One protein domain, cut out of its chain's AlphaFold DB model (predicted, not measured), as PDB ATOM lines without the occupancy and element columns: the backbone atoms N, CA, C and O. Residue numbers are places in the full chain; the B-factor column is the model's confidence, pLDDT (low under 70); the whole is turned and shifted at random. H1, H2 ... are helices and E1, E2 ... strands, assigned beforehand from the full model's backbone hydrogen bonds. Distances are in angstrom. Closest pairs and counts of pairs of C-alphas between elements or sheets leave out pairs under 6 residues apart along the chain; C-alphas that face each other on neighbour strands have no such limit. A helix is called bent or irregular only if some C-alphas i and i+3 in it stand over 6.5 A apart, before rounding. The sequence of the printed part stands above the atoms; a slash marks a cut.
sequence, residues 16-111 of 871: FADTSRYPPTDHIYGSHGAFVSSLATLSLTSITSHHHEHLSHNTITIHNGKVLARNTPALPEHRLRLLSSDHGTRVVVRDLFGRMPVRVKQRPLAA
ATOM      1  N   PHE A  16      30.408  -9.395  24.898       52.72
ATOM      2  CA  PHE A  16      29.805 -10.029  23.708       52.72
ATOM      3  C   PHE A  16      29.628  -9.193  22.423       52.72
ATOM      4  O   PHE A  16      28.902  -9.621  21.522       52.72
ATOM      5  N   ALA A  17      30.309  -8.053  22.291       60.06
ATOM      6  CA  ALA A  17      30.358  -7.280  21.038       60.06
ATOM      7  C   ALA A  17      31.758  -7.284  20.385       60.06
ATOM      8  O   ALA A  17      32.068  -6.431  19.555       60.06
ATOM      9  N   ASP A  18      32.602  -8.257  20.743       74.12
ATOM     10  CA  ASP A  18      33.983  -8.338  20.267       74.12
ATOM     11  C   ASP A  18      34.079  -8.887  18.840       74.12
ATOM     12  O   ASP A  18      33.418  -9.858  18.456       74.12
ATOM     13  N   THR A  19      34.936  -8.262  18.037       83.88
ATOM     14  CA  THR A  19      35.072  -8.537  16.607       83.88
ATOM     15  C   THR A  19      36.512  -8.322  16.151       83.88
ATOM     16  O   THR A  19      37.110  -7.285  16.412       83.88
ATOM     17  N   SER A  20      37.076  -9.288  15.423       85.44
ATOM     18  CA  SER A  20      38.361  -9.126  14.721       85.44
ATOM     19  C   SER A  20      38.191  -8.590  13.291       85.44
ATOM     20  O   SER A  20      39.108  -8.667  12.479       85.44
ATOM     21  N   ARG A  21      36.982  -8.118  12.952       80.50
ATOM     22  CA  ARG A  21      36.517  -7.802  11.589       80.50
ATOM     23  C   ARG A  21      36.062  -6.345  11.476       80.50
ATOM     24  O   ARG A  21      35.086  -6.041  10.790       80.50
ATOM     25  N   TYR A  22      36.734  -5.467  12.216       75.94
ATOM     26  CA  TYR A  22      36.489  -4.031  12.222       75.94
ATOM     27  C   TYR A  22      37.790  -3.272  11.889       75.94
ATOM     28  O   TYR A  22      38.810  -3.566  12.514       75.94
ATOM     29  N   PRO A  23      37.776  -2.303  10.952       69.69
ATOM     30  CA  PRO A  23      36.640  -1.920  10.107       69.69
ATOM     31  C   PRO A  23      36.211  -3.049   9.140       69.69
ATOM     32  O   PRO A  23      37.025  -3.911   8.805       69.69
ATOM     33  N   PRO A  24      34.934  -3.085   8.712       68.50
ATOM     34  CA  PRO A  24      34.456  -4.066   7.738       68.50
ATOM     35  C   PRO A  24      35.141  -3.884   6.379       68.50
ATOM     36  O   PRO A  24      35.383  -2.757   5.952       68.50
ATOM     37  N   THR A  25      35.392  -4.994   5.682       69.12
ATOM     38  CA  THR A  25      35.911  -5.011   4.305       69.12
ATOM     39  C   THR A  25      35.055  -5.914   3.416       69.12
ATOM     40  O   THR A  25      34.432  -6.865   3.892       69.12
ATOM     41  N   ASP A  26      35.064  -5.650   2.110       63.81
ATOM     42  CA  ASP A  26      34.139  -6.219   1.108       63.81
ATOM     43  C   ASP A  26      34.254  -7.743   0.895       63.81
ATOM     44  O   ASP A  26      33.557  -8.341   0.070       63.81
ATOM     45  N   HIS A  27      35.177  -8.393   1.604       71.94
ATOM     46  CA  HIS A  27      35.491  -9.817   1.492       71.94
ATOM     47  C   HIS A  27      35.319 -10.569   2.821       71.94
ATOM     48  O   HIS A  27      35.761 -11.712   2.945       71.94
ATOM     49  N   ILE A  28      34.679  -9.951   3.818       80.38
ATOM     50  CA  ILE A  28      34.477 -10.530   5.148       80.38
ATOM     51  C   ILE A  28      32.988 -10.547   5.508       80.38
ATOM     52  O   ILE A  28      32.322  -9.517   5.543       80.38
ATOM     53  N   TYR A  29      32.472 -11.727   5.860       82.94
ATOM     54  CA  TYR A  29      31.130 -11.848   6.427       82.94
ATOM     55  C   TYR A  29      31.081 -11.327   7.866       82.94
ATOM     56  O   TYR A  29      31.719 -11.900   8.755       82.94
ATOM     57  N   GLY A  30      30.241 -10.322   8.102       79.06
ATOM     58  CA  GLY A  30      29.905  -9.820   9.431       79.06
ATOM     59  C   GLY A  30      31.016  -9.014  10.113       79.06
ATOM     60  O   GLY A  30      32.203  -9.311  10.006       79.06
ATOM     61  N   SER A  31      30.591  -8.006  10.869       76.00
ATOM     62  CA  SER A  31      31.464  -7.018  11.516       76.00
ATOM     63  C   SER A  31      31.162  -6.804  13.002       76.00
ATOM     64  O   SER A  31      32.038  -6.352  13.724       76.00
ATOM     65  N   HIS A  32      29.961  -7.149  13.477       77.38
ATOM     66  CA  HIS A  32      29.424  -6.716  14.779       77.38
ATOM     67  C   HIS A  32      29.694  -7.648  15.981       77.38
ATOM     68  O   HIS A  32      29.192  -7.380  17.067       77.38
ATOM     69  N   GLY A  33      30.369  -8.793  15.806       81.62
ATOM     70  CA  GLY A  33      30.637  -9.771  16.886       81.62
ATOM     71  C   GLY A  33      29.422 -10.559  17.427       81.62
ATOM     72  O   GLY A  33      29.555 -11.705  17.857       81.62
ATOM     73  N   ALA A  34      28.212 -10.005  17.322       85.06
ATOM     74  CA  ALA A  34      27.012 -10.465  18.028       85.06
ATOM     75  C   ALA A  34      26.534 -11.902  17.723       85.06
ATOM     76  O   ALA A  34      25.868 -12.509  18.561       85.06
ATOM     77  N   PHE A  35      26.839 -12.484  16.554       89.06
ATOM     78  CA  PHE A  35      26.257 -13.776  16.149       89.06
ATOM     79  C   PHE A  35      26.608 -14.930  17.100       89.06
ATOM     80  O   PHE A  35      25.722 -15.671  17.528       89.06
ATOM     81  N   VAL A  36      27.888 -15.077  17.460       88.38
ATOM     82  CA  VAL A  36      28.347 -16.177  18.330       88.38
ATOM     83  C   VAL A  36      27.804 -16.012  19.754       88.38
ATOM     84  O   VAL A  36      27.434 -17.004  20.379       88.38
ATOM     85  N   SER A  37      27.671 -14.770  20.232       85.56
ATOM     86  CA  SER A  37      26.999 -14.454  21.498       85.56
ATOM     87  C   SER A  37      25.532 -14.890  21.500       85.56
ATOM     88  O   SER A  37      25.105 -15.659  22.366       85.56
ATOM     89  N   SER A  38      24.762 -14.450  20.501       88.94
ATOM     90  CA  SER A  38      23.341 -14.781  20.367       88.94
ATOM     91  C   SER A  38      23.128 -16.293  20.282       88.94
ATOM     92  O   SER A  38      22.261 -16.848  20.961       88.94
ATOM     93  N   LEU A  39      23.982 -16.983  19.522       90.31
ATOM     94  CA  LEU A  39      23.993 -18.437  19.413       90.31
ATOM     95  C   LEU A  39      24.257 -19.109  20.772       90.31
ATOM     96  O   LEU A  39      23.481 -19.970  21.184       90.31
ATOM     97  N   ALA A  40      25.289 -18.683  21.505       89.94
ATOM     98  CA  ALA A  40      25.651 -19.219  22.822       89.94
ATOM     99  C   ALA A  40      24.693 -18.806  23.963       89.94
ATOM    100  O   ALA A  40      24.717 -19.378  25.055       89.94
ATOM    101  N   THR A  41      23.829 -17.822  23.723       89.31
ATOM    102  CA  THR A  41      22.735 -17.441  24.628       89.31
ATOM    103  C   THR A  41      21.535 -18.378  24.474       89.31
ATOM    104  O   THR A  41      20.895 -18.728  25.470       89.31
ATOM    105  N   LEU A  42      21.263 -18.828  23.243       89.62
ATOM    106  CA  LEU A  42      20.118 -19.668  22.869       89.62
ATOM    107  C   LEU A  42      20.432 -21.175  22.773       89.62
ATOM    108  O   LEU A  42      19.549 -21.950  22.402       89.62
ATOM    109  N   SER A  43      21.663 -21.599  23.065       91.69
ATOM    110  CA  SER A  43      22.126 -22.987  22.928       91.69
ATOM    111  C   SER A  43      23.271 -23.312  23.895       91.69
ATOM    112  O   SER A  43      23.857 -22.416  24.504       91.69
ATOM    113  N   LEU A  44      23.637 -24.592  23.989       92.50
ATOM    114  CA  LEU A  44      24.912 -25.032  24.550       92.50
ATOM    115  C   LEU A  44      25.955 -25.068  23.421       92.50
ATOM    116  O   LEU A  44      25.977 -25.995  22.609       92.50
ATOM    117  N   THR A  45      26.824 -24.060  23.361       94.19
ATOM    118  CA  THR A  45      27.843 -23.916  22.311       94.19
ATOM    119  C   THR A  45      29.229 -24.265  22.854       94.19
ATOM    120  O   THR A  45      29.634 -23.787  23.908       94.19
ATOM    121  N   SER A  46      29.990 -25.090  22.135       93.44
ATOM    122  CA  SER A  46      31.402 -25.371  22.431       93.44
ATOM    123  C   SER A  46      32.271 -25.053  21.221       93.44
ATOM    124  O   SER A  46      32.022 -25.558  20.128       93.44
ATOM    125  N   ILE A  47      33.293 -24.223  21.412       93.81
ATOM    126  CA  ILE A  47      34.228 -23.792  20.370       93.81
ATOM    127  C   ILE A  47      35.592 -24.374  20.720       93.81
ATOM    128  O   ILE A  47      36.128 -24.085  21.786       93.81
ATOM    129  N   THR A  48      36.156 -25.191  19.834       92.50
ATOM    130  CA  THR A  48      37.541 -25.669  19.938       92.50
ATOM    131  C   THR A  48      38.344 -25.113  18.780       92.50
ATOM    132  O   THR A  48      37.944 -25.286  17.631       92.50
ATOM    133  N   SER A  49      39.462 -24.455  19.069       92.19
ATOM    134  CA  SER A  49      40.306 -23.819  18.060       92.19
ATOM    135  C   SER A  49      41.774 -24.193  18.230       92.19
ATOM    136  O   SER A  49      42.242 -24.439  19.345       92.19
ATOM    137  N   HIS A  50      42.488 -24.214  17.111       90.31
ATOM    138  CA  HIS A  50      43.931 -24.348  17.030       90.31
ATOM    139  C   HIS A  50      44.469 -23.351  16.003       90.31
ATOM    140  O   HIS A  50      44.101 -23.410  14.826       90.31
ATOM    141  N   HIS A  51      45.314 -22.427  16.457       89.31
ATOM    142  CA  HIS A  51      46.049 -21.523  15.579       89.31
ATOM    143  C   HIS A  51      47.362 -22.185  15.156       89.31
ATOM    144  O   HIS A  51      47.968 -22.889  15.954       89.31
ATOM    145  N   HIS A  52      47.806 -21.942  13.925       86.81
ATOM    146  CA  HIS A  52      48.975 -22.607  13.341       86.81
ATOM    147  C   HIS A  52      50.306 -22.290  14.053       86.81
ATOM    148  O   HIS A  52      51.226 -23.095  13.992       86.81
ATOM    149  N   GLU A  53      50.395 -21.158  14.757       87.56
ATOM    150  CA  GLU A  53      51.571 -20.759  15.555       87.56
ATOM    151  C   GLU A  53      51.556 -21.303  16.996       87.56
ATOM    152  O   GLU A  53      52.536 -21.165  17.726       87.56
ATOM    153  N   HIS A  54      50.446 -21.898  17.440       83.25
ATOM    154  CA  HIS A  54      50.317 -22.453  18.787       83.25
ATOM    155  C   HIS A  54      50.415 -23.983  18.754       83.25
ATOM    156  O   HIS A  54      50.040 -24.622  17.782       83.25
ATOM    157  N   LEU A  55      50.903 -24.575  19.850       82.06
ATOM    158  CA  LEU A  55      51.015 -26.033  20.014       82.06
ATOM    159  C   LEU A  55      49.790 -26.657  20.710       82.06
ATOM    160  O   LEU A  55      49.603 -27.875  20.703       82.06
ATOM    161  N   SER A  56      48.977 -25.835  21.383       84.44
ATOM    162  CA  SER A  56      47.852 -26.277  22.206       84.44
ATOM    163  C   SER A  56      46.513 -25.992  21.537       84.44
ATOM    164  O   SER A  56      46.139 -24.856  21.246       84.44
ATOM    165  N   HIS A  57      45.734 -27.053  21.344       88.56
ATOM    166  CA  HIS A  57      44.309 -26.931  21.053       88.56
ATOM    167  C   HIS A  57      43.599 -26.392  22.288       88.56
ATOM    168  O   HIS A  57      43.836 -26.911  23.376       88.56
ATOM    169  N   ASN A  58      42.700 -25.424  22.127       91.75
ATOM    170  CA  ASN A  58      41.997 -24.788  23.242       91.75
ATOM    171  C   ASN A  58      40.481 -24.851  23.025       91.75
ATOM    172  O   ASN A  58      40.001 -24.586  21.920       91.75
ATOM    173  N   THR A  59      39.728 -25.192  24.073       92.94
ATOM    174  CA  THR A  59      38.259 -25.304  24.036       92.94
ATOM    175  C   THR A  59      37.614 -24.336  25.021       92.94
ATOM    176  O   THR A  59      38.057 -24.213  26.161       92.94
ATOM    177  N   ILE A  60      36.529 -23.690  24.601       93.69
ATOM    178  CA  ILE A  60      35.625 -22.924  25.461       93.69
ATOM    179  C   ILE A  60      34.194 -23.435  25.285       93.69
ATOM    180  O   ILE A  60      33.718 -23.601  24.160       93.69
ATOM    181  N   THR A  61      33.499 -23.671  26.394       92.19
ATOM    182  CA  THR A  61      32.081 -24.048  26.413       92.19
ATOM    183  C   THR A  61      31.275 -22.924  27.043       92.19
ATOM    184  O   THR A  61      31.601 -22.441  28.127       92.19
ATOM    185  N   ILE A  62      30.224 -22.499  26.347       91.56
ATOM    186  CA  ILE A  62      29.379 -21.360  26.693       91.56
ATOM    187  C   ILE A  62      27.922 -21.825  26.676       91.56
ATOM    188  O   ILE A  62      27.474 -22.500  25.747       91.56
ATOM    189  N   HIS A  63      27.184 -21.454  27.713       88.50
ATOM    190  CA  HIS A  63      25.757 -21.701  27.845       88.50
ATOM    191  C   HIS A  63      25.133 -20.471  28.489       88.50
ATOM    192  O   HIS A  63      25.659 -19.947  29.469       88.50
ATOM    193  N   ASN A  64      24.007 -20.002  27.963       83.19
ATOM    194  CA  ASN A  64      23.280 -18.852  28.508       83.19
ATOM    195  C   ASN A  64      24.070 -17.534  28.457       83.19
ATOM    196  O   ASN A  64      23.880 -16.681  29.320       83.19
ATOM    197  N   GLY A  65      24.995 -17.392  27.501       82.44
ATOM    198  CA  GLY A  65      25.945 -16.275  27.491       82.44
ATOM    199  C   GLY A  65      26.936 -16.304  28.666       82.44
ATOM    200  O   GLY A  65      27.644 -15.336  28.898       82.44
ATOM    201  N   LYS A  66      27.022 -17.400  29.428       86.62
ATOM    202  CA  LYS A  66      28.029 -17.590  30.478       86.62
ATOM    203  C   LYS A  66      29.023 -18.659  30.045       86.62
ATOM    204  O   LYS A  66      28.644 -19.716  29.540       86.62
ATOM    205  N   VAL A  67      30.307 -18.380  30.232       90.69
ATOM    206  CA  VAL A  67      31.368 -19.367  30.013       90.69
ATOM    207  C   VAL A  67      31.263 -20.416  31.119       90.69
ATOM    208  O   VAL A  67      31.438 -20.087  32.287       90.69
ATOM    209  N   LEU A  68      30.954 -21.661  30.755       90.25
ATOM    210  CA  LEU A  68      30.889 -22.785  31.694       90.25
ATOM    211  C   LEU A  68      32.272 -23.386  31.955       90.25
ATOM    212  O   LEU A  68      32.579 -23.764  33.079       90.25
ATOM    213  N   ALA A  69      33.090 -23.501  30.907       91.06
ATOM    214  CA  ALA A  69      34.403 -24.126  30.981       91.06
ATOM    215  C   ALA A  69      35.370 -23.519  29.958       91.06
ATOM    216  O   ALA A  69      34.977 -23.136  28.851       91.06
ATOM    217  N   ARG A  70      36.653 -23.482  30.328       92.56
ATOM    218  CA  ARG A  70      37.795 -23.228  29.442       92.56
ATOM    219  C   ARG A  70      38.815 -24.338  29.677       92.56
ATOM    220  O   ARG A  70      39.216 -24.563  30.812       92.56
ATOM    221  N   ASN A  71      39.221 -25.032  28.618       90.62
ATOM    222  CA  ASN A  71      40.205 -26.109  28.667       90.62
ATOM    223  C   ASN A  71      41.397 -25.747  27.780       90.62
ATOM    224  O   ASN A  71      41.276 -25.691  26.552       90.62
ATOM    225  N   THR A  72      42.536 -25.511  28.423       89.25
ATOM    226  CA  THR A  72      43.804 -25.124  27.800       89.25
ATOM    227  C   THR A  72      44.925 -25.991  28.396       89.25
ATOM    228  O   THR A  72      45.430 -25.658  29.470       89.25
ATOM    229  N   PRO A  73      45.305 -27.125  27.774       86.12
ATOM    230  CA  PRO A  73      44.833 -27.641  26.487       86.12
ATOM    231  C   PRO A  73      43.455 -28.326  26.553       86.12
ATOM    232  O   PRO A  73      42.969 -28.743  27.604       86.12
ATOM    233  N   ALA A  74      42.847 -28.502  25.383       85.81
ATOM    234  CA  ALA A  74      41.597 -29.212  25.169       85.81
ATOM    235  C   ALA A  74      41.685 -30.701  25.557       85.81
ATOM    236  O   ALA A  74      42.704 -31.377  25.333       85.81
ATOM    237  N   LEU A  75      40.563 -31.222  26.070       84.25
ATOM    238  CA  LEU A  75      40.363 -32.644  26.362       84.25
ATOM    239  C   LEU A  75      40.621 -33.503  25.106       84.25
ATOM    240  O   LEU A  75      40.294 -33.056  24.003       84.25
ATOM    241  N   PRO A  76      41.178 -34.726  25.227       79.00
ATOM    242  CA  PRO A  76      41.568 -35.548  24.073       79.00
ATOM    243  C   PRO A  76      40.455 -35.783  23.039       79.00
ATOM    244  O   PRO A  76      40.729 -35.766  21.842       79.00
ATOM    245  N   GLU A  77      39.211 -35.930  23.499       77.81
ATOM    246  CA  GLU A  77      37.983 -36.081  22.699       77.81
ATOM    247  C   GLU A  77      37.590 -34.836  21.877       77.81
ATOM    248  O   GLU A  77      36.899 -34.938  20.860       77.81
ATOM    249  N   HIS A  78      38.035 -33.648  22.296       75.00
ATOM    250  CA  HIS A  78      37.721 -32.375  21.648       75.00
ATOM    251  C   HIS A  78      38.802 -31.923  20.655       75.00
ATOM    252  O   HIS A  78      38.518 -31.089  19.794       75.00
ATOM    253  N   ARG A  79      40.018 -32.490  20.723       78.25
ATOM    254  CA  ARG A  79      41.145 -32.149  19.830       78.25
ATOM    255  C   ARG A  79      40.801 -32.417  18.359       78.25
ATOM    256  O   ARG A  79      40.095 -33.370  18.031       78.25
ATOM    257  N   LEU A  80      41.332 -31.592  17.455       72.00
ATOM    258  CA  LEU A  80      40.971 -31.569  16.032       72.00
ATOM    259  C   LEU A  80      41.706 -32.657  15.226       72.00
ATOM    260  O   LEU A  80      42.296 -32.387  14.191       72.00
ATOM    261  N   ARG A  81      41.629 -33.920  15.662       61.41
ATOM    262  CA  ARG A  81      42.270 -35.078  14.996       61.41
ATOM    263  C   ARG A  81      41.604 -35.519  13.675       61.41
ATOM    264  O   ARG A  81      41.925 -36.582  13.160       61.41
ATOM    265  N   LEU A  82      40.628 -34.763  13.169       53.75
ATOM    266  CA  LEU A  82      39.700 -35.178  12.101       53.75
ATOM    267  C   LEU A  82      39.809 -34.354  10.808       53.75
ATOM    268  O   LEU A  82      39.002 -34.543   9.898       53.75
ATOM    269  N   LEU A  83      40.769 -33.434  10.719       53.00
ATOM    270  CA  LEU A  83      41.006 -32.605   9.536       53.00
ATOM    271  C   LEU A  83      42.423 -32.850   9.020       53.00
ATOM    272  O   LEU A  83      43.344 -33.039   9.806       53.00
ATOM    273  N   SER A  84      42.603 -32.823   7.699       54.72
ATOM    274  CA  SER A  84      43.896 -33.024   7.018       54.72
ATOM    275  C   SER A  84      44.863 -31.833   7.155       54.72
ATOM    276  O   SER A  84      45.705 -31.621   6.290       54.72
ATOM    277  N   SER A  85      44.693 -31.019   8.196       60.22
ATOM    278  CA  SER A  85      45.418 -29.781   8.456       60.22
ATOM    279  C   SER A  85      45.600 -29.616   9.960       60.22
ATOM    280  O   SER A  85      44.620 -29.668  10.704       60.22
ATOM    281  N   ASP A  86      46.824 -29.328  10.399       69.25
ATOM    282  CA  ASP A  86      47.176 -29.231  11.823       69.25
ATOM    283  C   ASP A  86      46.590 -28.001  12.545       69.25
ATOM    284  O   ASP A  86      46.950 -27.721  13.680       69.25
ATOM    285  N   HIS A  87      45.694 -27.235  11.921       85.62
ATOM    286  CA  HIS A  87      45.058 -26.044  12.485       85.62
ATOM    287  C   HIS A  87      43.601 -25.909  12.015       85.62
ATOM    288  O   HIS A  87      43.192 -26.517  11.024       85.62
ATOM    289  N   GLY A  88      42.808 -25.101  12.726       89.50
ATOM    290  CA  GLY A  88      41.410 -24.829  12.382       89.50
ATOM    291  C   GLY A  88      40.511 -24.574  13.593       89.50
ATOM    292  O   GLY A  88      40.968 -24.472  14.729       89.50
ATOM    293  N   THR A  89      39.200 -24.496  13.356       91.81
ATOM    294  CA  THR A  89      38.194 -24.286  14.409       91.81
ATOM    295  C   THR A  89      36.990 -25.200  14.199       91.81
ATOM    296  O   THR A  89      36.442 -25.285  13.103       91.81
ATOM    297  N   ARG A  90      36.539 -25.852  15.273       90.25
ATOM    298  CA  ARG A  90      35.308 -26.647  15.341       90.25
ATOM    299  C   ARG A  90      34.337 -25.978  16.305       90.25
ATOM    300  O   ARG A  90      34.641 -25.830  17.487       90.25
ATOM    301  N   VAL A  91      33.154 -25.637  15.808       92.44
ATOM    302  CA  VAL A  91      32.029 -25.168  16.626       92.44
ATOM    303  C   VAL A  91      31.010 -26.298  16.727       92.44
ATOM    304  O   VAL A  91      30.616 -26.877  15.717       92.44
ATOM    305  N   VAL A  92      30.602 -26.635  17.947       92.12
ATOM    306  CA  VAL A  92      29.569 -27.631  18.241       92.12
ATOM    307  C   VAL A  92      28.427 -26.922  18.952       92.12
ATOM    308  O   VAL A  92      28.599 -26.438  20.068       92.12
ATOM    309  N   VAL A  93      27.265 -26.873  18.306       92.94
ATOM    310  CA  VAL A  93      26.032 -26.302  18.855       92.94
ATOM    311  C   VAL A  93      25.130 -27.455  19.277       92.94
ATOM    312  O   VAL A  93      24.807 -28.319  18.462       92.94
ATOM    313  N   ARG A  94      24.730 -27.487  20.547       90.88
ATOM    314  CA  ARG A  94      23.780 -28.455  21.106       90.88
ATOM    315  C   ARG A  94      22.567 -27.714  21.654       90.88
ATOM    316  O   ARG A  94      22.687 -26.584  22.115       90.88
ATOM    317  N   ASP A  95      21.408 -28.367  21.619       86.25
ATOM    318  CA  ASP A  95      20.164 -27.853  22.204       86.25
ATOM    319  C   ASP A  95      19.769 -26.438  21.709       86.25
ATOM    320  O   ASP A  95      19.454 -25.536  22.485       86.25
ATOM    321  N   LEU A  96      19.799 -26.218  20.388       88.25
ATOM    322  CA  LEU A  96      19.439 -24.930  19.781       88.25
ATOM    323  C   LEU A  96      17.982 -24.549  20.105       88.25
ATOM    324  O   LEU A  96      17.054 -25.310  19.824       88.25
ATOM    325  N   PHE A  97      17.785 -23.364  20.686       86.12
ATOM    326  CA  PHE A  97      16.527 -22.886  21.277       86.12
ATOM    327  C   PHE A  97      16.058 -23.652  22.530       86.12
ATOM    328  O   PHE A  97      14.882 -23.567  22.876       86.12
ATOM    329  N   GLY A  98      16.946 -24.356  23.243       80.38
ATOM    330  CA  GLY A  98      16.613 -25.134  24.452       80.38
ATOM    331  C   GLY A  98      15.906 -24.341  25.553       80.38
ATOM    332  O   GLY A  98      15.096 -24.876  26.303       80.38
ATOM    333  N   ARG A  99      16.131 -23.022  25.596       76.62
ATOM    334  CA  ARG A  99      15.482 -22.093  26.537       76.62
ATOM    335  C   ARG A  99      14.225 -21.398  26.010       76.62
ATOM    336  O   ARG A  99      13.751 -20.453  26.628       76.62
ATOM    337  N   MET A 100      13.658 -21.869  24.899       80.88
ATOM    338  CA  MET A 100      12.379 -21.393  24.362       80.88
ATOM    339  C   MET A 100      11.343 -22.530  24.413       80.88
ATOM    340  O   MET A 100      11.213 -23.256  23.426       80.88
ATOM    341  N   PRO A 101      10.577 -22.700  25.513       74.38
ATOM    342  CA  PRO A 101       9.714 -23.871  25.723       74.38
ATOM    343  C   PRO A 101       8.741 -24.155  24.573       74.38
ATOM    344  O   PRO A 101       8.528 -25.311  24.218       74.38
ATOM    345  N   VAL A 102       8.211 -23.107  23.930       76.62
ATOM    346  CA  VAL A 102       7.350 -23.220  22.740       76.62
ATOM    347  C   VAL A 102       8.082 -23.902  21.576       76.62
ATOM    348  O   VAL A 102       7.556 -24.848  20.997       76.62
ATOM    349  N   ARG A 103       9.321 -23.485  21.275       76.56
ATOM    350  CA  ARG A 103      10.141 -24.093  20.212       76.56
ATOM    351  C   ARG A 103      10.614 -25.494  20.587       76.56
ATOM    352  O   ARG A 103      10.629 -26.366  19.730       76.56
ATOM    353  N   VAL A 104      10.942 -25.738  21.860       78.88
ATOM    354  CA  VAL A 104      11.277 -27.085  22.358       78.88
ATOM    355  C   VAL A 104      10.093 -28.040  22.174       78.88
ATOM    356  O   VAL A 104      10.274 -29.128  21.634       78.88
ATOM    357  N   LYS A 105       8.871 -27.609  22.520       73.69
ATOM    358  CA  LYS A 105       7.630 -28.379  22.327       73.69
ATOM    359  C   LYS A 105       7.295 -28.629  20.848       73.69
ATOM    360  O   LYS A 105       6.635 -29.615  20.541       73.69
ATOM    361  N   GLN A 106       7.772 -27.784  19.934       71.62
ATOM    362  CA  GLN A 106       7.637 -27.978  18.484       71.62
ATOM    363  C   GLN A 106       8.668 -28.956  17.888       71.62
ATOM    364  O   GLN A 106       8.454 -29.439  16.780       71.62
ATOM    365  N   ARG A 107       9.756 -29.304  18.597       71.69
ATOM    366  CA  ARG A 107      10.803 -30.201  18.061       71.69
ATOM    367  C   ARG A 107      10.296 -31.581  17.629       71.69
ATOM    368  O   ARG A 107      10.703 -31.990  16.549       71.69
ATOM    369  N   PRO A 108       9.427 -32.294  18.378       62.81
ATOM    370  CA  PRO A 108       8.931 -33.599  17.937       62.81
ATOM    371  C   PRO A 108       8.132 -33.506  16.631       62.81
ATOM    372  O   PRO A 108       8.298 -34.349  15.762       62.81
ATOM    373  N   LEU A 109       7.346 -32.436  16.460       58.00
ATOM    374  CA  LEU A 109       6.569 -32.165  15.241       58.00
ATOM    375  C   LEU A 109       7.461 -31.779  14.045       58.00
ATOM    376  O   LEU A 109       7.102 -32.018  12.900       58.00
ATOM    377  N   ALA A 110       8.626 -31.179  14.300       57.94
ATOM    378  CA  ALA A 110       9.613 -30.844  13.271       57.94
ATOM    379  C   ALA A 110      10.575 -32.005  12.942       57.94
ATOM    380  O   ALA A 110      11.254 -31.952  11.915       57.94
ATOM    381  N   ALA A 111      10.635 -33.033  13.797       63.41
ATOM    382  CA  ALA A 111      11.504 -34.204  13.666       63.41
ATOM    383  C   ALA A 111      10.935 -35.306  12.753       63.41
ATOM    384  O   ALA A 111      11.602 -36.320  12.536       63.41
TER     385      ALA A 111
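What this domain is: This is residues 16 to 111 of the 871 residues of the protein "MutL_C domain-containing protein" of Sodiomyces alkalinus F11 (UniProt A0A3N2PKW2). Helix H1 stands up from one face of a twisted antiparallel sheet, E3 E2 E1 E4, and H2 lies off the sheet beyond one end. The printed part has 96 residues, under half in named elements, ordered H1 E1 E2 E3 E4 H2, class mixed. It is loose, radius of gyration of the C-alphas 15.7 A, spans 45 by 37 by 25 A.

Where its parts are: H1, residues 34 to 42, 12.5 A, begins at C-alpha 34 (27.012, -10.465, 18.028). E1 is residues 44 to 50, 20.5 A; E2 58 to 63, 17.2 A; E3 66 to 71, 15.0 A; E4 88 to 94, 20.0 A. H2, residues 101 to 110, 14.3 A, ends at C-alpha 110 (9.613, -30.844, 13.271); it is only just irregular, C-alphas 105 and 108 being 6.9 A apart.

How they stand to each other: Hairpins E1-E2 and E2-E3 form a meander, successive antiparallel neighbours; E4 beside E1 completes a Greek key. Within hydrogen-bond range are N 46 and O 92, 2.8 A, N 47 and O 60, 2.8 A, and N 61 and O 69, 2.9 A. H1's height over the sheet is 8.9 A; its closest C-alphas to E2 are Ala 40 and His 63, 5.6 A. Every O i to N i+4 pair is within range in H1, 4 of 6 in H2. H2 is not on the sheet.

The domain as a whole: The farthest C-alphas, Glu 53 and Leu 109, are 46.4 A apart. The printed part has no cut; E3 to E4 is a long link. Residues 16 to 17, 23 to 26, 81 to 86 and 108 to 111 have pLDDT under 70.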